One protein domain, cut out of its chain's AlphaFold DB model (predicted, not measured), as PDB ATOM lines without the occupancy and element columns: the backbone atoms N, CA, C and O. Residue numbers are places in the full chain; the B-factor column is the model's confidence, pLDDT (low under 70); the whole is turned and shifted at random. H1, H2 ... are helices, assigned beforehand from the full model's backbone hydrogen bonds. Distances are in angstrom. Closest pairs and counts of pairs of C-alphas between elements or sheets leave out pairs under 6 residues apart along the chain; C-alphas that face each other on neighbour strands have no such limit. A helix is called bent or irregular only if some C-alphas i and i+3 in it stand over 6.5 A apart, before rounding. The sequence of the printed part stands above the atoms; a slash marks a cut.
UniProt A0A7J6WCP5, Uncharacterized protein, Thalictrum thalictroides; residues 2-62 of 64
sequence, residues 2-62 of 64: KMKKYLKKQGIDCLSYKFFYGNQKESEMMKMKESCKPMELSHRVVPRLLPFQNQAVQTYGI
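AT A GLANCE: This is residues 2 to 62 of the 64 residues of an uncharacterized protein of Thalictrum thalictroides (UniProt A0A7J6WCP5). The whole is flat and loosely built: H4 meets H2 with its first residues, 51 to 52, alone and points away from it roughly as the stem of a T, with short H3 packed on H2 residues 31 to 35. H1 lies away from the other helices, at the far end of the long link of residues 10 to 23, while residues 40 to 45 stick out. The printed part has 61 residues, with four named helices in the order H1, H2, H3, H4 and no named strand; the class is all helix. It is loose, with a radius of gyration of the C-alphas of 14.1 A, and spans 42 by 26 by 11 A.

IN THESE COORDINATES: H2, residues 24 to 35, begins with C-alpha 24 at (31.180, -10.009, -49.188) and is 16.2 A long. H4, residues 51 to 62, is 16.9 A long and ends with C-alpha 62 at (36.090, -30.075, -39.105). H4 is irregular, but only just: C-alphas 59 and 62 are 7.0 A apart. H3 is residues 46 to 49, 5.2 A. H1, residues 2 to 9, is 11.0 A long, with C-alpha 2 at (26.969, -25.975, -60.566).

HOW THE PARTS SIT: H2 touches H4 residues 51 to 52 alone; the closest C-alphas, of Ser 27 and Phe 52, are 5.3 A apart. Their lines are about perpendicular at 71 degrees, but only just. With residues 31 to 35 alone H2 touches H3, where the closest C-alphas, of Glu 34 and Arg 48, are 5.3 A apart. H3 and H4 are close but not clearly touching, with C-alphas 47 and 54 closest at 5.8 A. H1 is apart from H2, H3 and H4. Every O i to N i+4 pair is within hydrogen-bond range in H1 and H2, and 7 of 8 are in H4; H3 is too short for such a pair.

THE WHOLE: The C-alphas of Lys 2 and Leu 41 are the two farthest apart, at 43.9 A. The printed part has no cut. The link from H1 to H2 is long, that from H2 to H3 short and that from H3 to H4 tight. Mean pLDDT of the printed part is 86.3, with residue 62 under 70.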
ATOM      1  N   LYS A   2      26.086 -24.880 -60.096       71.44
ATOM      2  CA  LYS A   2      26.969 -25.975 -60.566       71.44
ATOM      3  C   LYS A   2      28.233 -26.157 -59.703       71.44
ATOM      4  O   LYS A   2      28.525 -27.274 -59.306       71.44
ATOM      5  N   MET A   3      28.906 -25.064 -59.325       76.44
ATOM      6  CA  MET A   3      30.162 -25.104 -58.553       76.44
ATOM      7  C   MET A   3      30.025 -25.811 -57.195       76.44
ATOM      8  O   MET A   3      30.763 -26.745 -56.914       76.44
ATOM      9  N   LYS A   4      29.005 -25.457 -56.397       77.62
ATOM     10  CA  LYS A   4      28.727 -26.115 -55.106       77.62
ATOM     11  C   LYS A   4      28.526 -27.629 -55.248       77.62
ATOM     12  O   LYS A   4      28.968 -28.387 -54.398       77.62
ATOM     13  N   LYS A   5      27.873 -28.082 -56.328       80.69
ATOM     14  CA  LYS A   5      27.673 -29.517 -56.583       80.69
ATOM     15  C   LYS A   5      28.995 -30.229 -56.879       80.69
ATOM     16  O   LYS A   5      29.176 -31.342 -56.405       80.69
ATOM     17  N   TYR A   6      29.898 -29.608 -57.640       83.31
ATOM     18  CA  TYR A   6      31.216 -30.186 -57.927       83.31
ATOM     19  C   TYR A   6      32.115 -30.226 -56.689       83.31
ATOM     20  O   TYR A   6      32.691 -31.270 -56.412       83.31
ATOM     21  N   LEU A   7      32.149 -29.149 -55.899       79.19
ATOM     22  CA  LEU A   7      32.905 -29.104 -54.641       79.19
ATOM     23  C   LEU A   7      32.401 -30.157 -53.647       79.19
ATOM     24  O   LEU A   7      33.189 -30.934 -53.120       79.19
ATOM     25  N   LYS A   8      31.076 -30.295 -53.505       82.06
ATOM     26  CA  LYS A   8      30.486 -31.332 -52.651       82.06
ATOM     27  C   LYS A   8      30.842 -32.750 -53.112       82.06
ATOM     28  O   LYS A   8      31.054 -33.622 -52.279       82.06
ATOM     29  N   LYS A   9      30.942 -32.992 -54.427       85.19
ATOM     30  CA  LYS A   9      31.418 -34.279 -54.969       85.19
ATOM     31  C   LYS A   9      32.888 -34.560 -54.639       85.19
ATOM     32  O   LYS A   9      33.265 -35.720 -54.598       85.19
ATOM     33  N   GLN A  10      33.694 -33.527 -54.408       83.31
ATOM     34  CA  GLN A  10      35.093 -33.640 -53.983       83.31
ATOM     35  C   GLN A  10      35.241 -33.739 -52.453       83.31
ATOM     36  O   GLN A  10      36.354 -33.670 -51.950       83.31
ATOM     37  N   GLY A  11      34.137 -33.869 -51.705       80.00
ATOM     38  CA  GLY A  11      34.152 -33.880 -50.237       80.00
ATOM     39  C   GLY A  11      34.297 -32.494 -49.603       80.00
ATOM     40  O   GLY A  11      34.304 -32.375 -48.384       80.00
ATOM     41  N   ILE A  12      34.356 -31.435 -50.412       76.38
ATOM     42  CA  ILE A  12      34.481 -30.060 -49.938       76.38
ATOM     43  C   ILE A  12      33.074 -29.503 -49.739       76.38
ATOM     44  O   ILE A  12      32.406 -29.095 -50.697       76.38
ATOM     45  N   ASP A  13      32.613 -29.476 -48.490       76.00
ATOM     46  CA  ASP A  13      31.424 -28.707 -48.138       76.00
ATOM     47  C   ASP A  13      31.841 -27.264 -47.843       76.00
ATOM     48  O   ASP A  13      32.706 -27.006 -47.011       76.00
ATOM     49  N   CYS A  14      31.281 -26.311 -48.584       71.81
ATOM     50  CA  CYS A  14      31.590 -24.901 -48.405       71.81
ATOM     51  C   CYS A  14      30.370 -24.018 -48.671       71.81
ATOM     52  O   CYS A  14      29.366 -24.417 -49.283       71.81
ATOM     53  N   LEU A  15      30.478 -22.769 -48.218       75.31
ATOM     54  CA  LEU A  15      29.475 -21.742 -48.470       75.31
ATOM     55  C   LEU A  15      29.249 -21.569 -49.974       75.31
ATOM     56  O   LEU A  15      30.176 -21.557 -50.782       75.31
ATOM     57  N   SER A  16      27.984 -21.405 -50.363       74.25
ATOM     58  CA  SER A  16      27.628 -21.230 -51.770       74.25
ATOM     59  C   SER A  16      28.212 -19.920 -52.299       74.25
ATOM     60  O   SER A  16      27.723 -18.852 -51.949       74.25
ATOM     61  N   TYR A  17      29.216 -19.994 -53.174       71.62
ATOM     62  CA  TYR A  17      29.763 -18.814 -53.843       71.62
ATOM     63  C   TYR A  17      28.691 -18.122 -54.702       71.62
ATOM     64  O   TYR A  17      28.042 -18.760 -55.542       71.62
ATOM     65  N   LYS A  18      28.512 -16.814 -54.491       80.19
ATOM     66  CA  LYS A  18      27.624 -15.947 -55.277       80.19
ATOM     67  C   LYS A  18      28.468 -15.116 -56.244       80.19
ATOM     68  O   LYS A  18      29.282 -14.312 -55.828       80.19
ATOM     69  N   PHE A  19      28.295 -15.286 -57.541       73.75
ATOM     70  CA  PHE A  19      28.973 -14.441 -58.527       73.75
ATOM     71  C   PHE A  19      28.304 -13.053 -58.570       73.75
ATOM     72  O   PHE A  19      27.082 -12.984 -58.494       73.75
ATOM     73  N   PHE A  20      28.975 -11.905 -58.666       81.12
ATOM     74  CA  PHE A  20      30.409 -11.577 -58.741       81.12
ATOM     75  C   PHE A  20      31.040 -11.208 -57.383       81.12
ATOM     76  O   PHE A  20      32.257 -11.206 -57.241       81.12
ATOM     77  N   TYR A  21      30.215 -10.890 -56.384       78.19
ATOM     78  CA  TYR A  21      30.643 -10.295 -55.108       78.19
ATOM     79  C   TYR A  21      30.858 -11.319 -53.984       78.19
ATOM     80  O   TYR A  21      31.162 -10.970 -52.844       78.19
ATOM     81  N   GLY A  22      30.658 -12.603 -54.268       85.19
ATOM     82  CA  GLY A  22      30.735 -13.670 -53.282       85.19
ATOM     83  C   GLY A  22      29.798 -13.428 -52.101       85.19
ATOM     84  O   GLY A  22      28.668 -12.956 -52.236       85.19
ATOM     85  N   ASN A  23      30.322 -13.719 -50.917       87.19
ATOM     86  CA  ASN A  23      29.641 -13.510 -49.643       87.19
ATOM     87  C   ASN A  23      30.112 -12.214 -48.960       87.19
ATOM     88  O   ASN A  23      30.060 -12.096 -47.737       87.19
ATOM     89  N   GLN A  24      30.596 -11.235 -49.734       89.44
ATOM     90  CA  GLN A  24      31.180 -10.009 -49.188       89.44
ATOM     91  C   GLN A  24      30.183  -9.215 -48.335       89.44
ATOM     92  O   GLN A  24      30.500  -8.876 -47.200       89.44
ATOM     93  N   LYS A  25      28.946  -9.029 -48.816       90.12
ATOM     94  CA  LYS A  25      27.883  -8.348 -48.051       90.12
ATOM     95  C   LYS A  25      27.591  -9.025 -46.707       90.12
ATOM     96  O   LYS A  25      27.375  -8.357 -45.704       90.12
ATOM     97  N   GLU A  26      27.583 -10.358 -46.679       90.81
ATOM     98  CA  GLU A  26      27.359 -11.131 -45.451       90.81
ATOM     99  C   GLU A  26      28.536 -10.973 -44.483       90.81
ATOM    100  O   GLU A  26      28.325 -10.795 -43.285       90.81
ATOM    101  N   SER A  27      29.765 -10.973 -45.008       91.94
ATOM    102  CA  SER A  27      30.974 -10.735 -44.221       91.94
ATOM    103  C   SER A  27      30.988  -9.334 -43.608       91.94
ATOM    104  O   SER A  27      31.239  -9.198 -42.412       91.94
ATOM    105  N   GLU A  28      30.666  -8.303 -44.390       93.75
ATOM    106  CA  GLU A  28      30.598  -6.911 -43.930       93.75
ATOM    107  C   GLU A  28      29.518  -6.722 -42.863       93.75
ATOM    108  O   GLU A  28      29.782  -6.141 -41.810       93.75
ATOM    109  N   MET A  29      28.330  -7.296 -43.072       94.50
ATOM    110  CA  MET A  29      27.252  -7.252 -42.086       94.50
ATOM    111  C   MET A  29      27.649  -7.931 -40.767       94.50
ATOM    112  O   MET A  29      27.368  -7.392 -39.695       94.50
ATOM    113  N   MET A  30      28.291  -9.104 -40.810       94.75
ATOM    114  CA  MET A  30      28.750  -9.774 -39.587       94.75
ATOM    115  C   MET A  30      29.848  -8.979 -38.883       94.75
ATOM    116  O   MET A  30      29.799  -8.835 -37.664       94.75
ATOM    117  N   LYS A  31      30.802  -8.421 -39.635       95.06
ATOM    118  CA  LYS A  31      31.850  -7.554 -39.080       95.06
ATOM    119  C   LYS A  31      31.251  -6.356 -38.355       95.06
ATOM    120  O   LYS A  31      31.634  -6.089 -37.222       95.06
ATOM    121  N   MET A  32      30.276  -5.680 -38.964       95.44
ATOM    122  CA  MET A  32      29.585  -4.558 -38.327       95.44
ATOM    123  C   MET A  32      28.911  -5.002 -37.022       95.44
ATOM    124  O   MET A  32      29.149  -4.398 -35.977       95.44
ATOM    125  N   LYS A  33      28.157  -6.107 -37.048       95.38
ATOM    126  CA  LYS A  33      27.476  -6.649 -35.860       95.38
ATOM    127  C   LYS A  33      28.434  -6.995 -34.719       95.38
ATOM    128  O   LYS A  33      28.139  -6.652 -33.579       95.38
ATOM    129  N   GLU A  34      29.560  -7.648 -34.999       94.56
ATOM    130  CA  GLU A  34      30.546  -7.977 -33.960       94.56
ATOM    131  C   GLU A  34      31.348  -6.755 -33.504       94.56
ATOM    132  O   GLU A  34      31.744  -6.669 -32.343       94.56
ATOM    133  N   SER A  35      31.567  -5.769 -34.378       91.38
ATOM    134  CA  SER A  35      32.256  -4.532 -34.000       91.38
ATOM    135  C   SER A  35      31.471  -3.719 -32.965       91.38
ATOM    136  O   SER A  35      32.089  -3.145 -32.067       91.38
ATOM    137  N   CYS A  36      30.134  -3.748 -33.039       93.25
ATOM    138  CA  CYS A  36      29.234  -3.077 -32.100       93.25
ATOM    139  C   CYS A  36      29.180  -3.742 -30.719       93.25
ATOM    140  O   CYS A  36      28.695  -3.125 -29.773       93.25
ATOM    141  N   LYS A  37      29.645  -4.990 -30.584       92.56
ATOM    142  CA  LYS A  37      29.638  -5.690 -29.299       92.56
ATOM    143  C   LYS A  37      30.873  -5.313 -28.472       92.56
ATOM    144  O   LYS A  37      31.969  -5.186 -29.029       92.56
ATOM    145  N   PRO A  38      30.724  -5.158 -27.145       91.75
ATOM    146  CA  PRO A  38      31.873  -5.055 -26.259       91.75
ATOM    147  C   PRO A  38      32.683  -6.359 -26.305       91.75
ATOM    148  O   PRO A  38      32.140  -7.439 -26.529       91.75
ATOM    149  N   MET A  39      33.994  -6.251 -26.107       91.12
ATOM    150  CA  MET A  39      34.913  -7.388 -26.105       91.12
ATOM    151  C   MET A  39      35.906  -7.214 -24.964       91.12
ATOM    152  O   MET A  39      36.379  -6.105 -24.722       91.12
ATOM    153  N   GLU A  40      36.230  -8.312 -24.294       92.19
ATOM    154  CA  GLU A  40      37.263  -8.347 -23.263       92.19
ATOM    155  C   GLU A  40      38.648  -8.048 -23.849       92.19
ATOM    156  O   GLU A  40      38.924  -8.323 -25.024       92.19
ATOM    157  N   LEU A  41      39.548  -7.527 -23.012       91.12
ATOM    158  CA  LEU A  41      40.951  -7.345 -23.369       91.12
ATOM    159  C   LEU A  41      41.635  -8.716 -23.448       91.12
ATOM    160  O   LEU A  41      42.179  -9.223 -22.471       91.12
ATOM    161  N   SER A  42      41.569  -9.336 -24.621       91.88
ATOM    162  CA  SER A  42      42.116 -10.666 -24.869       91.88
ATOM    163  C   SER A  42      42.779 -10.745 -26.241       91.88
ATOM    164  O   SER A  42      42.503  -9.956 -27.144       91.88
ATOM    165  N   HIS A  43      43.618 -11.763 -26.433       91.94
ATOM    166  CA  HIS A  43      44.214 -12.064 -27.737       91.94
ATOM    167  C   HIS A  43      43.228 -12.733 -28.715       91.94
ATOM    168  O   HIS A  43      43.556 -12.932 -29.886       91.94
ATOM    169  N   ARG A  44      42.002 -13.067 -28.282       89.88
ATOM    170  CA  ARG A  44      40.978 -13.738 -29.105       89.88
ATOM    171  C   ARG A  44      40.186 -12.734 -29.944       89.88
ATOM    172  O   ARG A  44      38.969 -12.635 -29.849       89.88
ATOM    173  N   VAL A  45      40.890 -12.003 -30.799       92.00
ATOM    174  CA  VAL A  45      40.312 -10.936 -31.636       92.00
ATOM    175  C   VAL A  45      39.676 -11.451 -32.932       92.00
ATOM    176  O   VAL A  45      38.869 -10.757 -33.550       92.00
ATOM    177  N   VAL A  46      40.015 -12.677 -33.348       92.06
ATOM    178  CA  VAL A  46      39.581 -13.277 -34.624       92.06
ATOM    179  C   VAL A  46      38.055 -13.317 -34.786       92.06
ATOM    180  O   VAL A  46      37.589 -12.888 -35.843       92.06
ATOM    181  N   PRO A  47      37.251 -13.728 -33.783       92.38
ATOM    182  CA  PRO A  47      35.793 -13.715 -33.905       92.38
ATOM    183  C   PRO A  47      35.213 -12.321 -34.164       92.38
ATOM    184  O   PRO A  47      34.164 -12.213 -34.784       92.38
ATOM    185  N   ARG A  48      35.901 -11.253 -33.737       92.00
ATOM    186  CA  ARG A  48      35.460  -9.868 -33.941       92.00
ATOM    187  C   ARG A  48      35.903  -9.298 -35.286       92.00
ATOM    188  O   ARG A  48      35.122  -8.635 -35.961       92.00
ATOM    189  N   LEU A  49      37.150  -9.557 -35.684       92.69
ATOM    190  CA  LEU A  49      37.721  -9.033 -36.931       92.69
ATOM    191  C   LEU A  49      37.228  -9.792 -38.166       92.69
ATOM    192  O   LEU A  49      36.981  -9.198 -39.219       92.69
ATOM    193  N   LEU A  50      37.105 -11.112 -38.044       94.75
ATOM    194  CA  LEU A  50      36.788 -12.031 -39.134       94.75
ATOM    195  C   LEU A  50      35.680 -13.023 -38.718       94.75
ATOM    196  O   LEU A  50      35.878 -14.236 -38.818       94.75
ATOM    197  N   PRO A  51      34.501 -12.543 -38.267       94.12
ATOM    198  CA  PRO A  51      33.423 -13.405 -37.772       94.12
ATOM    199  C   PRO A  51      32.953 -14.428 -38.797       94.12
ATOM    200  O   PRO A  51      32.760 -15.596 -38.474       94.12
ATOM    201  N   PHE A  52      32.819 -13.995 -40.050       92.62
ATOM    202  CA  PHE A  52      32.383 -14.845 -41.149       92.62
ATOM    203  C   PHE A  52      33.344 -16.019 -41.376       92.62
ATOM    204  O   PHE A  52      32.918 -17.163 -41.503       92.62
ATOM    205  N   GLN A  53      34.650 -15.746 -41.400       90.81
ATOM    206  CA  GLN A  53      35.683 -16.764 -41.570       90.81
ATOM    207  C   GLN A  53      35.752 -17.679 -40.350       90.81
ATOM    208  O   GLN A  53      35.822 -18.892 -40.510       90.81
ATOM    209  N   ASN A  54      35.680 -17.110 -39.145       92.56
ATOM    210  CA  ASN A  54      35.665 -17.876 -37.905       92.56
ATOM    211  C   ASN A  54      34.492 -18.875 -37.883       92.56
ATOM    212  O   ASN A  54      34.693 -20.057 -37.618       92.56
ATOM    213  N   GLN A  55      33.287 -18.433 -38.259       91.25
ATOM    214  CA  GLN A  55      32.113 -19.303 -38.380       91.25
ATOM    215  C   GLN A  55      32.277 -20.345 -39.496       91.25
ATOM    216  O   GLN A  55      31.902 -21.505 -39.319       91.25
ATOM    217  N   ALA A  56      32.839 -19.958 -40.644       88.81
ATOM    218  CA  ALA A  56      33.070 -20.875 -41.755       88.81
ATOM    219  C   ALA A  56      34.051 -21.994 -41.374       88.81
ATOM    220  O   ALA A  56      33.784 -23.152 -41.675       88.81
ATOM    221  N   VAL A  57      35.135 -21.678 -40.662       88.06
ATOM    222  CA  VAL A  57      36.082 -22.682 -40.151       88.06
ATOM    223  C   VAL A  57      35.408 -23.591 -39.124       88.06
ATOM    224  O   VAL A  57      35.546 -24.803 -39.214       88.06
ATOM    225  N   GLN A  58      34.616 -23.043 -38.201       88.50
ATOM    226  CA  GLN A  58      33.872 -23.862 -37.235       88.50
ATOM    227  C   GLN A  58      32.857 -24.800 -37.903       88.50
ATOM    228  O   GLN A  58      32.623 -25.898 -37.415       88.50
ATOM    229  N   THR A  59      32.252 -24.374 -39.014       87.06
ATOM    230  CA  THR A  59      31.187 -25.132 -39.686       87.06
ATOM    231  C   THR A  59      31.738 -26.147 -40.689       87.06
ATOM    232  O   THR A  59      31.213 -27.249 -40.796       87.06
ATOM    233  N   TYR A  60      32.779 -25.778 -41.437       83.44
ATOM    234  CA  TYR A  60      33.290 -26.553 -42.575       83.44
ATOM    235  C   TYR A  60      34.730 -27.054 -42.383       83.44
ATOM    236  O   TYR A  60      35.169 -27.933 -43.117       83.44
ATOM    237  N   GLY A  61      35.474 -26.526 -41.408       74.88
ATOM    238  CA  GLY A  61      36.876 -26.876 -41.151       74.88
ATOM    239  C   GLY A  61      37.089 -28.160 -40.343       74.88
ATOM    240  O   GLY A  61      38.232 -28.535 -40.127       74.88
ATOM    241  N   ILE A  62      36.020 -28.836 -39.908       65.12
ATOM    242  CA  ILE A  62      36.090 -30.075 -39.105       65.12
ATOM    243  C   ILE A  62      36.437 -31.314 -39.966       65.12
ATOM    244  O   ILE A  62      36.757 -32.364 -39.426       65.12
TER     245      ILE A  62